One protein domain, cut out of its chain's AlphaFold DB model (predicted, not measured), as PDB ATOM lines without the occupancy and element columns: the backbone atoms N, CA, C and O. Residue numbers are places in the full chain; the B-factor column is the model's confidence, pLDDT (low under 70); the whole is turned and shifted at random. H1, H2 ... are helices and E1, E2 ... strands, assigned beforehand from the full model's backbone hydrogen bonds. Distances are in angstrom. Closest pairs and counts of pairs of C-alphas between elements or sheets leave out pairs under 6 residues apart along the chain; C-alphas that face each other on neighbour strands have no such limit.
ATOM      1  N   ARG A 204     150.552 256.903  84.196       39.91
ATOM      2  CA  ARG A 204     150.652 256.829  85.667       39.91
ATOM      3  C   ARG A 204     149.805 255.687  86.228       39.91
ATOM      4  O   ARG A 204     150.283 254.969  87.101       39.91
ATOM      5  N   GLY A 205     148.599 255.483  85.696       41.75
ATOM      6  CA  GLY A 205     147.721 254.370  86.064       41.75
ATOM      7  C   GLY A 205     148.339 253.005  85.755       41.75
ATOM      8  O   GLY A 205     148.347 252.131  86.616       41.75
ATOM      9  N   ALA A 206     148.946 252.842  84.577       42.75
ATOM     10  CA  ALA A 206     149.646 251.614  84.198       42.75
ATOM     11  C   ALA A 206     150.879 251.340  85.082       42.75
ATOM     12  O   ALA A 206     151.104 250.202  85.492       42.75
ATOM     13  N   GLY A 207     151.652 252.376  85.428       49.41
ATOM     14  CA  GLY A 207     152.783 252.253  86.352       49.41
ATOM     15  C   GLY A 207     152.358 251.871  87.775       49.41
ATOM     16  O   GLY A 207     152.976 251.000  88.384       49.41
ATOM     17  N   ALA A 208     151.281 252.475  88.286       56.72
ATOM     18  CA  ALA A 208     150.712 252.142  89.593       56.72
ATOM     19  C   ALA A 208     150.138 250.716  89.626       56.72
ATOM     20  O   ALA A 208     150.387 249.982  90.579       56.72
ATOM     21  N   ALA A 209     149.444 250.294  88.565       52.44
ATOM     22  CA  ALA A 209     148.918 248.937  88.432       52.44
ATOM     23  C   ALA A 209     150.037 247.884  88.360       52.44
ATOM     24  O   ALA A 209     149.962 246.862  89.041       52.44
ATOM     25  N   LEU A 210     151.109 248.147  87.599       56.50
ATOM     26  CA  LEU A 210     152.287 247.277  87.557       56.50
ATOM     27  C   LEU A 210     152.986 247.210  88.920       56.50
ATOM     28  O   LEU A 210     153.370 246.128  89.357       56.50
ATOM     29  N   GLY A 211     153.124 248.350  89.605       61.19
ATOM     30  CA  GLY A 211     153.646 248.411  90.970       61.19
ATOM     31  C   GLY A 211     152.833 247.544  91.932       61.19
ATOM     32  O   GLY A 211     153.402 246.677  92.586       61.19
ATOM     33  N   ALA A 212     151.508 247.693  91.929       65.31
ATOM     34  CA  ALA A 212     150.606 246.894  92.754       65.31
ATOM     35  C   ALA A 212     150.679 245.390  92.431       65.31
ATOM     36  O   ALA A 212     150.670 244.571  93.347       65.31
ATOM     37  N   CYS A 213     150.808 245.013  91.154       57.25
ATOM     38  CA  CYS A 213     150.996 243.614  90.757       57.25
ATOM     39  C   CYS A 213     152.325 243.046  91.267       57.25
ATOM     40  O   CYS A 213     152.361 241.921  91.759       57.25
ATOM     41  N   LEU A 214     153.414 243.816  91.175       66.69
ATOM     42  CA  LEU A 214     154.723 243.409  91.688       66.69
ATOM     43  C   LEU A 214     154.728 243.302  93.217       66.69
ATOM     44  O   LEU A 214     155.308 242.359  93.750       66.69
ATOM     45  N   ASP A 215     154.053 244.213  93.917       70.69
ATOM     46  CA  ASP A 215     153.922 244.173  95.375       70.69
ATOM     47  C   ASP A 215     153.051 242.989  95.829       70.69
ATOM     48  O   ASP A 215     153.401 242.294  96.784       70.69
ATOM     49  N   ALA A 216     151.959 242.696  95.115       68.06
ATOM     50  CA  ALA A 216     151.115 241.528  95.368       68.06
ATOM     51  C   ALA A 216     151.859 240.213  95.094       68.06
ATOM     52  O   ALA A 216     151.800 239.292  95.911       68.06
ATOM     53  N   ALA A 217     152.611 240.140  93.992       65.19
ATOM     54  CA  ALA A 217     153.481 239.010  93.687       65.19
ATOM     55  C   ALA A 217     154.551 238.831  94.772       65.19
ATOM     56  O   ALA A 217     154.742 237.723  95.270       65.19
ATOM     57  N   ALA A 218     155.185 239.921  95.219       72.62
ATOM     58  CA  ALA A 218     156.172 239.886  96.290       72.62
ATOM     59  C   ALA A 218     155.573 239.433  97.634       72.62
ATOM     60  O   ALA A 218     156.203 238.664  98.362       72.62
ATOM     61  N   ALA A 219     154.351 239.865  97.957       75.81
ATOM     62  CA  ALA A 219     153.632 239.439  99.156       75.81
ATOM     63  C   ALA A 219     153.225 237.955  99.093       75.81
ATOM     64  O   ALA A 219     153.390 237.226 100.073       75.81
ATOM     65  N   ALA A 220     152.746 237.483  97.938       73.44
ATOM     66  CA  ALA A 220     152.420 236.076  97.720       73.44
ATOM     67  C   ALA A 220     153.668 235.187  97.836       73.44
ATOM     68  O   ALA A 220     153.632 234.160  98.517       73.44
ATOM     69  N   LEU A 221     154.788 235.624  97.250       73.00
ATOM     70  CA  LEU A 221     156.085 234.963  97.382       73.00
ATOM     71  C   LEU A 221     156.532 234.909  98.843       73.00
ATOM     72  O   LEU A 221     156.883 233.854  99.350       73.00
ATOM     73  N   SER A 222     156.473 236.047  99.538       78.25
ATOM     74  CA  SER A 222     156.840 236.174 100.950       78.25
ATOM     75  C   SER A 222     156.059 235.188 101.821       78.25
ATOM     76  O   SER A 222     156.649 234.516 102.670       78.25
ATOM     77  N   LYS A 223     154.754 235.033 101.558       80.75
ATOM     78  CA  LYS A 223     153.894 234.060 102.240       80.75
ATOM     79  C   LYS A 223     154.295 232.614 101.929       80.75
ATOM     80  O   LYS A 223     154.393 231.816 102.857       80.75
ATOM     81  N   LYS A 224     154.542 232.277 100.654       77.88
ATOM     82  CA  LYS A 224     154.978 230.928 100.238       77.88
ATOM     83  C   LYS A 224     156.349 230.555 100.817       77.88
ATOM     84  O   LYS A 224     156.555 229.409 101.194       77.88
ATOM     85  N   LEU A 225     157.247 231.525 100.959       76.56
ATOM     86  CA  LEU A 225     158.594 231.343 101.509       76.56
ATOM     87  C   LEU A 225     158.655 231.494 103.041       76.56
ATOM     88  O   LEU A 225     159.712 231.788 103.594       76.56
ATOM     89  N   GLY A 226     157.529 231.345 103.745       82.19
ATOM     90  CA  GLY A 226     157.521 231.302 105.210       82.19
ATOM     91  C   GLY A 226     157.847 232.637 105.888       82.19
ATOM     92  O   GLY A 226     158.611 232.666 106.850       82.19
ATOM     93  N   ASN A 227     157.249 233.737 105.419       73.44
ATOM     94  CA  ASN A 227     157.449 235.104 105.923       73.44
ATOM     95  C   ASN A 227     158.859 235.665 105.685       73.44
ATOM     96  O   ASN A 227     159.391 236.417 106.507       73.44
ATOM     97  N   CYS A 228     159.453 235.366 104.528       72.94
ATOM     98  CA  CYS A 228     160.577 236.160 104.030       72.94
ATOM     99  C   CYS A 228     160.192 237.642 104.016       72.94
ATOM    100  O   CYS A 228     159.105 237.985 103.550       72.94
ATOM    101  N   GLY A 229     161.057 238.544 104.479       78.00
ATOM    102  CA  GLY A 229     160.768 239.973 104.393       78.00
ATOM    103  C   GLY A 229     160.501 240.373 102.938       78.00
ATOM    104  O   GLY A 229     161.308 240.075 102.062       78.00
ATOM    105  N   GLY A 230     159.396 241.078 102.658       79.81
ATOM    106  CA  GLY A 230     159.031 241.466 101.282       79.81
ATOM    107  C   GLY A 230     160.127 242.244 100.533       79.81
ATOM    108  O   GLY A 230     160.202 242.217  99.308       79.81
ATOM    109  N   LYS A 231     161.051 242.880 101.267       82.50
ATOM    110  CA  LYS A 231     162.241 243.536 100.705       82.50
ATOM    111  C   LYS A 231     163.244 242.553 100.098       82.50
ATOM    112  O   LYS A 231     163.843 242.879  99.076       82.50
ATOM    113  N   ASP A 232     163.437 241.393 100.713       85.12
ATOM    114  CA  ASP A 232     164.392 240.381 100.247       85.12
ATOM    115  C   ASP A 232     163.864 239.702  98.982       85.12
ATOM    116  O   ASP A 232     164.588 239.557  98.000       85.12
ATOM    117  N   VAL A 233     162.556 239.438  98.953       85.88
ATOM    118  CA  VAL A 233     161.828 239.007  97.757       85.88
ATOM    119  C   VAL A 233     161.962 240.012  96.610       85.88
ATOM    120  O   VAL A 233     162.324 239.642  95.495       85.88
ATOM    121  N   GLY A 234     161.702 241.296  96.872       86.75
ATOM    122  CA  GLY A 234     161.813 242.329  95.842       86.75
ATOM    123  C   GLY A 234     163.231 242.422  95.274       86.75
ATOM    124  O   GLY A 234     163.415 242.531  94.066       86.75
ATOM    125  N   ARG A 235     164.249 242.313  96.132       88.06
ATOM    126  CA  ARG A 235     165.662 242.284  95.726       88.06
ATOM    127  C   ARG A 235     166.003 241.074  94.864       88.06
ATOM    128  O   ARG A 235     166.703 241.240  93.869       88.06
ATOM    129  N   PHE A 236     165.500 239.899  95.230       92.25
ATOM    130  CA  PHE A 236     165.649 238.682  94.440       92.25
ATOM    131  C   PHE A 236     165.051 238.848  93.038       92.25
ATOM    132  O   PHE A 236     165.762 238.665  92.054       92.25
ATOM    133  N   LEU A 237     163.791 239.290  92.935       90.94
ATOM    134  CA  LEU A 237     163.118 239.489  91.643       90.94
ATOM    135  C   LEU A 237     163.848 240.500  90.757       90.94
ATOM    136  O   LEU A 237     163.934 240.332  89.543       90.94
ATOM    137  N   VAL A 238     164.397 241.549  91.364       91.25
ATOM    138  CA  VAL A 238     165.168 242.570  90.659       91.25
ATOM    139  C   VAL A 238     166.509 242.016  90.150       91.25
ATOM    140  O   VAL A 238     166.879 242.292  89.009       91.25
ATOM    141  N   ALA A 239     167.218 241.215  90.952       91.94
ATOM    142  CA  ALA A 239     168.451 240.551  90.526       91.94
ATOM    143  C   ALA A 239     168.190 239.532  89.406       91.94
ATOM    144  O   ALA A 239     168.924 239.496  88.420       91.94
ATOM    145  N   LEU A 240     167.107 238.762  89.520       94.25
ATOM    146  CA  LEU A 240     166.686 237.794  88.511       94.25
ATOM    147  C   LEU A 240     166.290 238.478  87.194       94.25
ATOM    148  O   LEU A 240     166.656 238.016  86.120       94.25
ATOM    149  N   ALA A 241     165.600 239.621  87.261       92.75
ATOM    150  CA  ALA A 241     165.244 240.405  86.082       92.75
ATOM    151  C   ALA A 241     166.466 240.952  85.335       92.75
ATOM    152  O   ALA A 241     166.453 241.014  84.109       92.75
ATOM    153  N   ALA A 242     167.523 241.344  86.054       91.94
ATOM    154  CA  ALA A 242     168.771 241.756  85.420       91.94
ATOM    155  C   ALA A 242     169.399 240.594  84.634       91.94
ATOM    156  O   ALA A 242     169.749 240.780  83.473       91.94
ATOM    157  N   ARG A 243     169.435 239.391  85.223       93.94
ATOM    158  CA  ARG A 243     169.940 238.178  84.559       93.94
ATOM    159  C   ARG A 243     169.130 237.802  83.330       93.94
ATOM    160  O   ARG A 243     169.707 237.611  82.266       93.94
ATOM    161  N   ALA A 244     167.804 237.826  83.439       93.25
ATOM    162  CA  ALA A 244     166.930 237.584  82.299       93.25
ATOM    163  C   ALA A 244     167.196 238.555  81.136       93.25
ATOM    164  O   ALA A 244     167.066 238.175  79.986       93.25
ATOM    165  N   LEU A 245     167.579 239.812  81.379       91.75
ATOM    166  CA  LEU A 245     167.888 240.734  80.276       91.75
ATOM    167  C   LEU A 245     169.257 240.509  79.634       91.75
ATOM    168  O   LEU A 245     169.446 240.929  78.492       91.75
ATOM    169  N   ASP A 246     170.188 239.906  80.366       92.06
ATOM    170  CA  ASP A 246     171.517 239.571  79.861       92.06
ATOM    171  C   ASP A 246     171.508 238.219  79.118       92.06
ATOM    172  O   ASP A 246     172.365 237.975  78.266       92.06
ATOM    173  N   ALA A 247     170.515 237.362  79.387       92.12
ATOM    174  CA  ALA A 247     170.291 236.113  78.669       92.12
ATOM    175  C   ALA A 247     169.803 236.365  77.222       92.12
ATOM    176  O   ALA A 247     168.898 237.178  76.999       92.12
ATOM    177  N   PRO A 248     170.352 235.657  76.214       87.38
ATOM    178  CA  PRO A 248     170.080 235.922  74.796       87.38
ATOM    179  C   PRO A 248     168.611 235.724  74.388       87.38
ATOM    180  O   PRO A 248     168.151 236.361  73.440       87.38
ATOM    181  N   ASP A 249     167.867 234.876  75.095       93.19
ATOM    182  CA  ASP A 249     166.455 234.558  74.851       93.19
ATOM    183  C   ASP A 249     165.525 234.984  76.002       93.19
ATOM    184  O   ASP A 249     164.344 234.641  76.009       93.19
ATOM    185  N   GLN A 250     166.043 235.759  76.958       92.31
ATOM    186  CA  GLN A 250     165.343 236.184  78.173       92.31
ATOM    187  C   GLN A 250     164.823 235.059  79.066       92.31
ATOM    188  O   GLN A 250     163.932 235.271  79.900       92.31
ATOM    189  N   ARG A 251     165.389 233.865  78.906       95.81
ATOM    190  CA  ARG A 251     165.130 232.744  79.788       95.81
ATOM    191  C   ARG A 251     166.132 232.749  80.929       95.81
ATOM    192  O   ARG A 251     167.268 233.178  80.774       95.81
ATOM    193  N   VAL A 252     165.659 232.299  82.076       95.56
ATOM    194  CA  VAL A 252     166.445 232.107  83.287       95.56
ATOM    195  C   VAL A 252     166.350 230.644  83.677       95.56
ATOM    196  O   VAL A 252     165.255 230.070  83.724       95.56
ATOM    197  N   ASP A 253     167.500 230.037  83.918       96.62
ATOM    198  CA  ASP A 253     167.608 228.659  84.381       96.62
ATOM    199  C   ASP A 253     167.778 228.598  85.909       96.62
ATOM    200  O   ASP A 253     167.660 229.599  86.625       96.62
ATOM    201  N   VAL A 254     168.009 227.398  86.437       96.56
ATOM    202  CA  VAL A 254     168.221 227.207  87.875       96.56
ATOM    203  C   VAL A 254     169.465 227.948  88.382       96.56
ATOM    204  O   VAL A 254     169.432 228.506  89.481       96.56
ATOM    205  N   ASP A 255     170.525 228.037  87.576       96.06
ATOM    206  CA  ASP A 255     171.777 228.693  87.956       96.06
ATOM    207  C   ASP A 255     171.581 230.209  88.073       96.06
ATOM    208  O   ASP A 255     172.126 230.843  88.987       96.06
ATOM    209  N   ASP A 256     170.745 230.795  87.212       96.19
ATOM    210  CA  ASP A 256     170.325 232.192  87.307       96.19
ATOM    211  C   ASP A 256     169.512 232.472  88.571       96.19
ATOM    212  O   ASP A 256     169.732 233.493  89.233       96.19
ATOM    213  N   PHE A 257     168.604 231.569  88.947       95.06
ATOM    214  CA  PHE A 257     167.853 231.678  90.198       95.06
ATOM    215  C   PHE A 257     168.777 231.610  91.408       95.06
ATOM    216  O   PHE A 257     168.690 232.451  92.308       95.06
ATOM    217  N   GLU A 258     169.706 230.660  91.430       94.88
ATOM    218  CA  GLU A 258     170.690 230.582  92.498       94.88
ATOM    219  C   GLU A 258     171.597 231.817  92.538       94.88
ATOM    220  O   GLU A 258     171.906 232.342  93.612       94.88
ATOM    221  N   ALA A 259     172.031 232.314  91.379       93.56
ATOM    222  CA  ALA A 259     172.847 233.513  91.290       93.56
ATOM    223  C   ALA A 259     172.086 234.749  91.783       93.56
ATOM    224  O   ALA A 259     172.651 235.543  92.539       93.56
ATOM    225  N   ALA A 260     170.809 234.895  91.424       93.19
ATOM    226  CA  ALA A 260     169.942 235.966  91.904       93.19
ATOM    227  C   ALA A 260     169.709 235.873  93.419       93.19
ATOM    228  O   ALA A 260     169.797 236.888  94.112       93.19
ATOM    229  N   ALA A 261     169.497 234.668  93.956       92.00
ATOM    230  CA  ALA A 261     169.367 234.433  95.394       92.00
ATOM    231  C   ALA A 261     170.663 234.768  96.153       92.00
ATOM    232  O   ALA A 261     170.623 235.380  97.222       92.00
ATOM    233  N   ARG A 262     171.831 234.447  95.577       90.81
ATOM    234  CA  ARG A 262     173.146 234.836  96.117       90.81
ATOM    235  C   ARG A 262     173.387 236.347  96.045       90.81
ATOM    236  O   ARG A 262     174.023 236.895  96.948       90.81
ATOM    237  N   ALA A 263     172.914 237.002  94.984       87.88
ATOM    238  CA  ALA A 263     173.112 238.426  94.729       87.88
ATOM    239  C   ALA A 263     172.143 239.328  95.504       87.88
ATOM    240  O   ALA A 263     172.496 240.472  95.790       87.88
ATOM    241  N   ALA A 264     170.946 238.840  95.849       84.50
ATOM    242  CA  ALA A 264     169.964 239.589  96.622       84.50
ATOM    243  C   ALA A 264     170.601 240.062  97.945       84.50
ATOM    244  O   ALA A 264     170.985 239.234  98.780       84.50
ATOM    245  N   PRO A 265     170.782 241.384  98.152       66.81
ATOM    246  CA  PRO A 265     171.543 241.867  99.288       66.81
ATOM    247  C   PRO A 265     170.895 241.430 100.593       66.81
ATOM    248  O   PRO A 265     169.696 241.625 100.805       66.81
ATOM    249  N   ARG A 266     171.737 240.892 101.481       68.00
ATOM    250  CA  ARG A 266     171.392 240.521 102.854       68.00
ATOM    251  C   ARG A 266     170.626 241.682 103.486       68.00
ATOM    252  O   ARG A 266     171.123 242.811 103.499       68.00
ATOM    253  N   GLY A 267     169.418 241.432 103.985       62.91
ATOM    254  CA  GLY A 267     168.728 242.394 104.836       62.91
ATOM    255  C   GLY A 267     169.683 242.931 105.910       62.91
ATOM    256  O   GLY A 267     170.516 242.191 106.439       62.91
ATOM    257  N   GLU A 268     169.568 244.217 106.255       57.22
ATOM    258  CA  GLU A 268     170.330 244.851 107.350       57.22
ATOM    259  C   GLU A 268     169.989 244.266 108.736       57.22
ATOM    260  O   GLU A 268     170.365 244.824 109.767       57.22
ATOM    261  N   THR A 269     169.274 243.141 108.790       57.28
ATOM    262  CA  THR A 269     169.062 242.364 110.003       57.28
ATOM    263  C   THR A 269     170.419 242.055 110.626       57.28
ATOM    264  O   THR A 269     171.188 241.219 110.142       57.28
ATOM    265  N   ARG A 270     170.719 242.782 111.709       59.88
ATOM    266  CA  ARG A 270     171.927 242.602 112.524       59.88
ATOM    267  C   ARG A 270     171.966 241.215 113.160       59.88
ATOM    268  O   ARG A 270     173.050 240.708 113.439       59.88
ATOM    269  N   ASP A 271     170.806 240.587 113.320       74.00
ATOM    270  CA  ASP A 271     170.689 239.236 113.836       74.00
ATOM    271  C   ASP A 271     171.277 238.201 112.856       74.00
ATOM    272  O   ASP A 271     170.919 238.100 111.680       74.00
ATOM    273  N   ARG A 272     172.265 237.447 113.341       71.75
ATOM    274  CA  ARG A 272     172.931 236.371 112.600       71.75
ATOM    275  C   ARG A 272     172.009 235.163 112.413       71.75
ATOM    276  O   ARG A 272     172.118 234.527 111.368       71.75
ATOM    277  N   ALA A 273     171.101 234.900 113.355       69.25
ATOM    278  CA  ALA A 273     170.128 233.818 113.254       69.25
ATOM    279  C   ALA A 273     169.114 234.111 112.142       69.25
ATOM    280  O   ALA A 273     169.008 233.322 111.208       69.25
ATOM    281  N   ALA A 274     168.504 235.303 112.148       64.00
ATOM    282  CA  ALA A 274     167.585 235.750 111.094       64.00
ATOM    283  C   ALA A 274     168.203 235.723 109.680       64.00
ATOM    284  O   ALA A 274     167.524 235.403 108.706       64.00
ATOM    285  N   ARG A 275     169.509 236.008 109.554       64.31
ATOM    286  CA  ARG A 275     170.235 235.888 108.274       64.31
ATOM    287  C   ARG A 275     170.377 234.442 107.800       64.31
ATOM    288  O   ARG A 275     170.359 234.210 106.596       64.31
ATOM    289  N   GLY A 276     170.544 233.493 108.720       67.38
ATOM    290  CA  GLY A 276     170.584 232.065 108.402       67.38
ATOM    291  C   GLY A 276     169.237 231.574 107.879       67.38
ATOM    292  O   GLY A 276     169.188 230.945 106.827       67.38
ATOM    293  N   THR A 277     168.146 231.951 108.550       62.03
ATOM    294  CA  THR A 277     166.780 231.586 108.150       62.03
ATOM    295  C   THR A 277     166.369 232.228 106.830       62.03
ATOM    296  O   THR A 277     165.859 231.533 105.963       62.03
ATOM    297  N   ALA A 278     166.656 233.517 106.622       62.06
ATOM    298  CA  ALA A 278     166.360 234.188 105.351       62.06
ATOM    299  C   ALA A 278     167.134 233.575 104.171       62.06
ATOM    300  O   ALA A 278     166.615 233.490 103.062       62.06
ATOM    301  N   ARG A 279     168.368 233.110 104.409       63.00
ATOM    302  CA  ARG A 279     169.181 232.439 103.387       63.00
ATOM    303  C   ARG A 279     168.688 231.026 103.086       63.00
ATOM    304  O   ARG A 279     168.717 230.633 101.931       63.00
ATOM    305  N   ALA A 280     168.234 230.291 104.100       66.25
ATOM    306  CA  ALA A 280     167.588 228.995 103.905       66.25
ATOM    307  C   ALA A 280     166.230 229.127 103.193       66.25
ATOM    308  O   ALA A 280     165.819 228.215 102.490       66.25
ATOM    309  N   ALA A 281     165.549 230.265 103.358       71.38
ATOM    310  CA  ALA A 281     164.246 230.509 102.752       71.38
ATOM    311  C   ALA A 281     164.317 230.953 101.278       71.38
ATOM    312  O   ALA A 281     163.361 230.748 100.539       71.38
ATOM    313  N   LEU A 282     165.440 231.526 100.830       81.38
ATOM    314  CA  LEU A 282     165.705 231.846  99.421       81.38
ATOM    315  C   LEU A 282     166.569 230.757  98.771       81.38
ATOM    316  O   LEU A 282     167.668 231.021  98.281       81.38
ATOM    317  N   ASP A 283     166.072 229.525  98.788       90.19
ATOM    318  CA  ASP A 283     166.638 228.449  97.983       90.19
ATOM    319  C   ASP A 283     166.295 228.694  96.503       90.19
ATOM    320  O   ASP A 283     165.129 228.646  96.097       90.19
ATOM    321  N   GLY A 284     167.319 229.002  95.701       89.69
ATOM    322  CA  GLY A 284     167.173 229.279  94.274       89.69
ATOM    323  C   GLY A 284     166.525 228.120  93.516       89.69
ATOM    324  O   GLY A 284     165.662 228.365  92.675       89.69
ATOM    325  N   ALA A 285     166.849 226.873  93.867       91.50
ATOM    326  CA  ALA A 285     166.271 225.694  93.229       91.50
ATOM    327  C   ALA A 285     164.783 225.532  93.574       91.50
ATOM    328  O   ALA A 285     163.966 225.255  92.695       91.50
ATOM    329  N   ALA A 286     164.404 225.779  94.832       90.12
ATOM    330  CA  ALA A 286     163.002 225.755  95.251       90.12
ATOM    331  C   ALA A 286     162.180 226.858  94.560       90.12
ATOM    332  O   ALA A 286     161.065 226.616  94.095       90.12
ATOM    333  N   LEU A 287     162.743 228.064  94.445       90.69
ATOM    334  CA  LEU A 287     162.128 229.171  93.710       90.69
ATOM    335  C   LEU A 287     161.982 228.845  92.222       90.69
ATOM    336  O   LEU A 287     160.932 229.106  91.639       90.69
ATOM    337  N   PHE A 288     162.997 228.236  91.619       93.50
ATOM    338  CA  PHE A 288     162.944 227.808  90.229       93.50
ATOM    339  C   PHE A 288     161.850 226.758  89.999       93.50
ATOM    340  O   PHE A 288     161.042 226.903  89.082       93.50
ATOM    341  N   ALA A 289     161.738 225.761  90.882       92.00
ATOM    342  CA  ALA A 289     160.676 224.756  90.824       92.00
ATOM    343  C   ALA A 289     159.273 225.385  90.908       92.00
ATOM    344  O   ALA A 289     158.386 225.030  90.131       92.00
ATOM    345  N   LEU A 290     159.079 226.370  91.792       90.00
ATOM    346  CA  LEU A 290     157.830 227.131  91.864       90.00
ATOM    347  C   LEU A 290     157.565 227.935  90.579       90.00
ATOM    348  O   LEU A 290     156.420 228.036  90.148       90.00
ATOM    349  N   ALA A 291     158.595 228.497  89.941       90.75
ATOM    350  CA  ALA A 291     158.433 229.204  88.670       90.75
ATOM    351  C   ALA A 291     158.024 228.256  87.532       90.75
ATOM    352  O   ALA A 291     157.116 228.578  86.765       90.75
ATOM    353  N   LEU A 292     158.625 227.063  87.460       93.38
ATOM    354  CA  LEU A 292     158.242 226.027  86.494       93.38
ATOM    355  C   LEU A 292     156.822 225.494  86.728       93.38
ATOM    356  O   LEU A 292     156.142 225.138  85.770       93.38
ATOM    357  N   ALA A 293     156.352 225.480  87.977       92.25
ATOM    358  CA  ALA A 293     154.973 225.141  88.319       92.25
ATOM    359  C   ALA A 293     153.958 226.259  87.983       92.25
ATOM    360  O   ALA A 293     152.760 226.068  88.167       92.25
ATOM    361  N   GLY A 294     154.411 227.426  87.497       90.62
ATOM    362  CA  GLY A 294     153.549 228.594  87.259       90.62
ATOM    363  C   GLY A 294     153.106 229.294  88.549       90.62
ATOM    364  O   GLY A 294     152.208 230.131  88.544       90.62
ATOM    365  N   ASP A 295     153.753 228.967  89.663       91.12
ATOM    366  CA  ASP A 295     153.381 229.360  91.016       91.12
ATOM    367  C   ASP A 295     154.130 230.603  91.519       91.12
ATOM    368  O   ASP A 295     153.972 231.001  92.684       91.12
ATOM    369  N   LEU A 296     154.949 231.206  90.650       88.81
ATOM    370  CA  LEU A 296     155.874 232.292  90.963       88.81
ATOM    371  C   LEU A 296     155.687 233.514  90.041       88.81
ATOM    372  O   LEU A 296     156.600 233.858  89.288       88.81
ATOM    373  N   PRO A 297     154.539 234.216  90.070       87.56
ATOM    374  CA  PRO A 297     154.383 235.434  89.279       87.56
ATOM    375  C   PRO A 297     155.478 236.461  89.642       87.56
ATOM    376  O   PRO A 297     155.856 236.569  90.812       87.56
ATOM    377  N   PRO A 298     156.006 237.233  88.673       91.38
ATOM    378  CA  PRO A 298     155.581 237.341  87.275       91.38
ATOM    379  C   PRO A 298     156.284 236.358  86.317       91.38
ATOM    380  O   PRO A 298     156.408 236.662  85.134       91.38
ATOM    381  N   LEU A 299     156.814 235.233  86.797       92.31
ATOM    382  CA  LEU A 299     157.512 234.252  85.966       92.31
ATOM    383  C   LEU A 299     156.543 233.194  85.434       92.31
ATOM    384  O   LEU A 299     155.568 232.833  86.092       92.31
ATOM    385  N   VAL A 300     156.837 232.703  84.237       94.38
ATOM    386  CA  VAL A 300     156.122 231.625  83.555       94.38
ATOM    387  C   VAL A 300     157.115 230.559  83.112       94.38
ATOM    388  O   VAL A 300     158.282 230.851  82.835       94.38
ATOM    389  N   LYS A 301     156.645 229.315  83.020       96.50
ATOM    390  CA  LYS A 301     157.419 228.212  82.453       96.50
ATOM    391  C   LYS A 301     157.689 228.490  80.971       96.50
ATOM    392  O   LYS A 301     156.749 228.606  80.191       96.50
ATOM    393  N   ALA A 302     158.959 228.597  80.586       93.38
ATOM    394  CA  ALA A 302     159.366 228.786  79.192       93.38
ATOM    395  C   ALA A 302     159.772 227.459  78.531       93.38
ATOM    396  O   ALA A 302     159.575 227.275  77.331       93.38
ATOM    397  N   SER A 303     160.331 226.535  79.313       95.25
ATOM    398  CA  SER A 303     160.618 225.146  78.943       95.25
ATOM    399  C   SER A 303     160.646 224.264  80.202       95.25
ATOM    400  O   SER A 303     160.408 224.744  81.307       95.25
ATOM    401  N   GLU A 304     160.943 222.968  80.066       94.31
ATOM    402  CA  GLU A 304     161.147 222.071  81.221       94.31
ATOM    403  C   GLU A 304     162.323 222.483  82.116       94.31
ATOM    404  O   GLU A 304     162.349 222.150  83.296       94.31
ATOM    405  N   SER A 305     163.286 223.219  81.563       95.19
ATOM    406  CA  SER A 305     164.521 223.607  82.242       95.19
ATOM    407  C   SER A 305     164.726 225.118  82.284       95.19
ATOM    408  O   SER A 305     165.830 225.567  82.578       95.19
ATOM    409  N   ALA A 306     163.698 225.911  81.977       95.62
ATOM    410  CA  ALA A 306     163.807 227.360  82.000       95.62
ATOM    411  C   ALA A 306     162.481 228.048  82.331       95.62
ATOM    412  O   ALA A 306     161.406 227.661  81.861       95.62
ATOM    413  N   ALA A 307     162.583 229.134  83.085       96.06
ATOM    414  CA  ALA A 307     161.508 230.091  83.289       96.06
ATOM    415  C   ALA A 307     161.796 231.365  82.485       96.06
ATOM    416  O   ALA A 307     162.930 231.646  82.109       96.06
ATOM    417  N   ALA A 308     160.769 232.156  82.217       95.56
ATOM    418  CA  ALA A 308     160.914 233.498  81.673       95.56
ATOM    419  C   ALA A 308     159.984 234.440  82.427       95.56
ATOM    420  O   ALA A 308     159.012 234.014  83.050       95.56
ATOM    421  N   PHE A 309     160.249 235.740  82.365       93.81
ATOM    422  CA  PHE A 309     159.241 236.703  82.788       93.81
ATOM    423  C   PHE A 309     158.051 236.619  81.830       93.81
ATOM    424  O   PHE A 309     158.242 236.615  80.616       93.81
ATOM    425  N   ALA A 310     156.832 236.620  82.372       88.94
ATOM    426  CA  ALA A 310     155.585 236.587  81.607       88.94
ATOM    427  C   ALA A 310     155.528 237.672  80.522       88.94
ATOM    428  O   ALA A 310     154.835 237.523  79.521       88.94
ATOM    429  N   HIS A 311     156.257 238.776  80.722       87.50
ATOM    430  CA  HIS A 311     156.390 239.826  79.729       87.50
ATOM    431  C   HIS A 311     157.793 240.469  79.751       87.50
ATOM    432  O   HIS A 311     158.249 240.891  80.823       87.50
ATOM    433  N   PRO A 312     158.446 240.677  78.587       81.25
ATOM    434  CA  PRO A 312     159.767 241.315  78.488       81.25
ATOM    435  C   PRO A 312     159.860 242.684  79.174       81.25
ATOM    436  O   PRO A 312     160.881 243.050  79.756       81.25
ATOM    437  N   TRP A 313     158.777 243.467  79.137       81.81
ATOM    438  CA  TRP A 313     158.745 244.785  79.790       81.81
ATOM    439  C   TRP A 313     158.765 244.713  81.315       81.81
ATOM    440  O   TRP A 313     159.254 245.649  81.941       81.81
ATOM    441  N   VAL A 314     158.280 243.625  81.922       81.56
ATOM    442  CA  VAL A 314     158.349 243.444  83.380       81.56
ATOM    443  C   VAL A 314     159.802 243.235  83.798       81.56
ATOM    444  O   VAL A 314     160.271 243.919  84.708       81.56
ATOM    445  N   ALA A 315     160.538 242.384  83.073       83.94
ATOM    446  CA  ALA A 315     161.977 242.213  83.269       83.94
ATOM    447  C   ALA A 315     162.727 243.543  83.072       83.94
ATOM    448  O   ALA A 315     163.492 243.969  83.940       83.94
ATOM    449  N   ALA A 316     162.438 244.267  81.981       81.31
ATOM    450  CA  ALA A 316     163.032 245.575  81.696       81.31
ATOM    451  C   ALA A 316     162.771 246.612  82.803       81.31
ATOM    452  O   ALA A 316     163.696 247.309  83.227       81.31
ATOM    453  N   ALA A 317     161.534 246.701  83.296       79.62
ATOM    454  CA  ALA A 317     161.145 247.636  84.348       79.62
ATOM    455  C   ALA A 317     161.835 247.315  85.684       79.62
ATOM    456  O   ALA A 317     162.386 248.213  86.327       79.62
ATOM    457  N   LEU A 318     161.858 246.038  86.078       83.00
ATOM    458  CA  LEU A 318     162.526 245.579  87.298       83.00
ATOM    459  C   LEU A 318     164.038 245.832  87.248       83.00
ATOM    460  O   LEU A 318     164.599 246.412  88.179       83.00
ATOM    461  N   ALA A 319     164.691 245.490  86.137       79.88
ATOM    462  CA  ALA A 319     166.127 245.697  85.978       79.88
ATOM    463  C   ALA A 319     166.500 247.182  85.862       79.88
ATOM    464  O   ALA A 319     167.554 247.596  86.345       79.88
ATOM    465  N   SER A 320     165.650 248.015  85.247       76.81
ATOM    466  CA  SER A 320     165.852 249.470  85.239       76.81
ATOM    467  C   SER A 320     165.890 250.014  86.664       76.81
ATOM    468  O   SER A 320     166.764 250.810  86.994       76.81
ATOM    469  N   ARG A 321     164.992 249.528  87.530       74.56
ATOM    470  CA  ARG A 321     164.977 249.866  88.957       74.56
ATOM    471  C   ARG A 321     166.287 249.469  89.650       74.56
ATOM    472  O   ARG A 321     166.797 250.252  90.450       74.56
ATOM    473  N   PHE A 322     166.857 248.306  89.306       72.38
ATOM    474  CA  PHE A 322     168.162 247.865  89.820       72.38
ATOM    475  C   PHE A 322     169.289 248.807  89.414       72.38
ATOM    476  O   PHE A 322     170.027 249.288  90.267       72.38
ATOM    477  N   ARG A 323     169.412 249.079  88.110       73.06
ATOM    478  CA  ARG A 323     170.517 249.865  87.554       73.06
ATOM    479  C   ARG A 323     170.509 251.293  88.081       73.06
ATOM    480  O   ARG A 323     171.564 251.809  88.430       73.06
ATOM    481  N   THR A 324     169.331 251.903  88.227       67.19
ATOM    482  CA  THR A 324     169.205 253.220  88.865       67.19
ATOM    483  C   THR A 324     169.635 253.182  90.334       67.19
ATOM    484  O   THR A 324     170.354 254.072  90.776       67.19
ATOM    485  N   ALA A 325     169.251 252.150  91.092       55.75
ATOM    486  CA  ALA A 325     169.669 252.011  92.487       55.75
ATOM    487  C   ALA A 325     171.183 251.757  92.631       55.75
ATOM    488  O   ALA A 325     171.813 252.337  93.510       55.75
ATOM    489  N   ALA A 326     171.765 250.928  91.761       53.31
ATOM    490  CA  ALA A 326     173.192 250.610  91.749       53.31
ATOM    491  C   ALA A 326     174.049 251.829  91.370       53.31
ATOM    492  O   ALA A 326     174.966 252.172  92.111       53.31
ATOM    493  N   ALA A 327     173.686 252.556  90.308       49.53
ATOM    494  CA  ALA A 327     174.388 253.771  89.892       49.53
ATOM    495  C   ALA A 327     174.395 254.854  90.991       49.53
ATOM    496  O   ALA A 327     175.392 255.549  91.185       49.53
ATOM    497  N   LEU A 328     173.309 254.971  91.765       43.22
ATOM    498  CA  LEU A 328     173.236 255.890  92.910       43.22
ATOM    499  C   LEU A 328     174.112 255.454  94.098       43.22
ATOM    500  O   LEU A 328     174.532 256.301  94.886       43.22
ATOM    501  N   LEU A 329     174.382 254.154  94.248       46.19
ATOM    502  CA  LEU A 329     175.274 253.622  95.281       46.19
ATOM    503  C   LEU A 329     176.752 253.743  94.885       46.19
ATOM    504  O   LEU A 329     177.576 254.045  95.745       46.19
ATOM    505  N   GLU A 330     177.082 253.550  93.606       43.56
ATOM    506  CA  GLU A 330     178.452 253.616  93.075       43.56
ATOM    507  C   GLU A 330     179.012 255.046  93.013       43.56
ATOM    508  O   GLU A 330     180.210 255.244  93.202       43.56
ATOM    509  N   HIS A 331     178.164 256.070  92.860       45.44
ATOM    510  CA  HIS A 331     178.595 257.475  92.906       45.44
ATOM    511  C   HIS A 331     178.957 257.998  94.314       45.44
ATOM    512  O   HIS A 331     179.257 259.182  94.475       45.44
ATOM    513  N   ARG A 332     178.990 257.138  95.344       40.62
ATOM    514  CA  ARG A 332     179.589 257.463  96.649       40.62
ATOM    515  C   ARG A 332     181.088 257.136  96.664       40.62
ATOM    516  O   ARG A 332     181.470 255.976  96.771       40.62
TER     517      ARG A 332
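AT A GLANCE: This is residues 204 to 332 of the 492 residues of an uncharacterized protein of Aureococcus anophagefferens (UniProt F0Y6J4). What is the main picture? Crossed helices cluster round H2 in the middle: H1, H3 and H6 pack on it at large angles, while H5 packs on H3 and on the small strand hairpin of E1 and E2. H4 lies to one side, and residues 324 to 332, mostly the end of H6, stick out. What is printed? 129 residues, with named helices H1 to H5, antiparallel strands E1 and E2, then helix H6: mostly helix, compact, radius of gyration of the C-alphas 14.2 A, spans 38 by 36 by 28 A.

HOW THE PARTS SIT: What touches the hub? H1, residues 204 to 224, touches the hub H2, residues 230 to 246, with residues 218 to 222 alone; the closest C-alphas, of Ser 222 and Gly 230, are 5.7 A apart. H3, residues 254 to 263, touches H2 at a steep tilt of 54 degrees, opposite ways, closest at the C-alphas of Ala 239 and Ala 260, 5.0 A. H6, residues 312 to 330, touches H2 about perpendicular at 74 degrees, with residues 315 to 322 alone, closest at the C-alphas of Ala 241 and Ala 315, 4.7 A. What of the others? H4, residues 272 to 281, touches no helix. H5, residues 284 to 292, touches H3, closest at the C-alphas of Glu 258 and Gly 284, 4.1 A. How is the backbone paired? In the hairpin of E1, residues 299 to 303, and E2, residues 306 to 309, N 300 and O 308 are 2.8 A apart, within hydrogen-bond range; in H1 to H6 every O i to N i+4 pair is within range.

IN THESE COORDINATES: Where does H1 begin? C-alpha 204 is at (150.652, 256.829, 85.667), and H1 is 30.0 A long. Where does H6 end? C-alpha 330 is at (178.452, 253.616, 93.075); H6 is 26.7 A long and H2 24.9 A.

THE WHOLE: Is it continuous? The printed part has no cut, and no link is long. Where is confidence low? pLDDT is under 70 for 36 residues, among them 204 to 214 and 324 to 332.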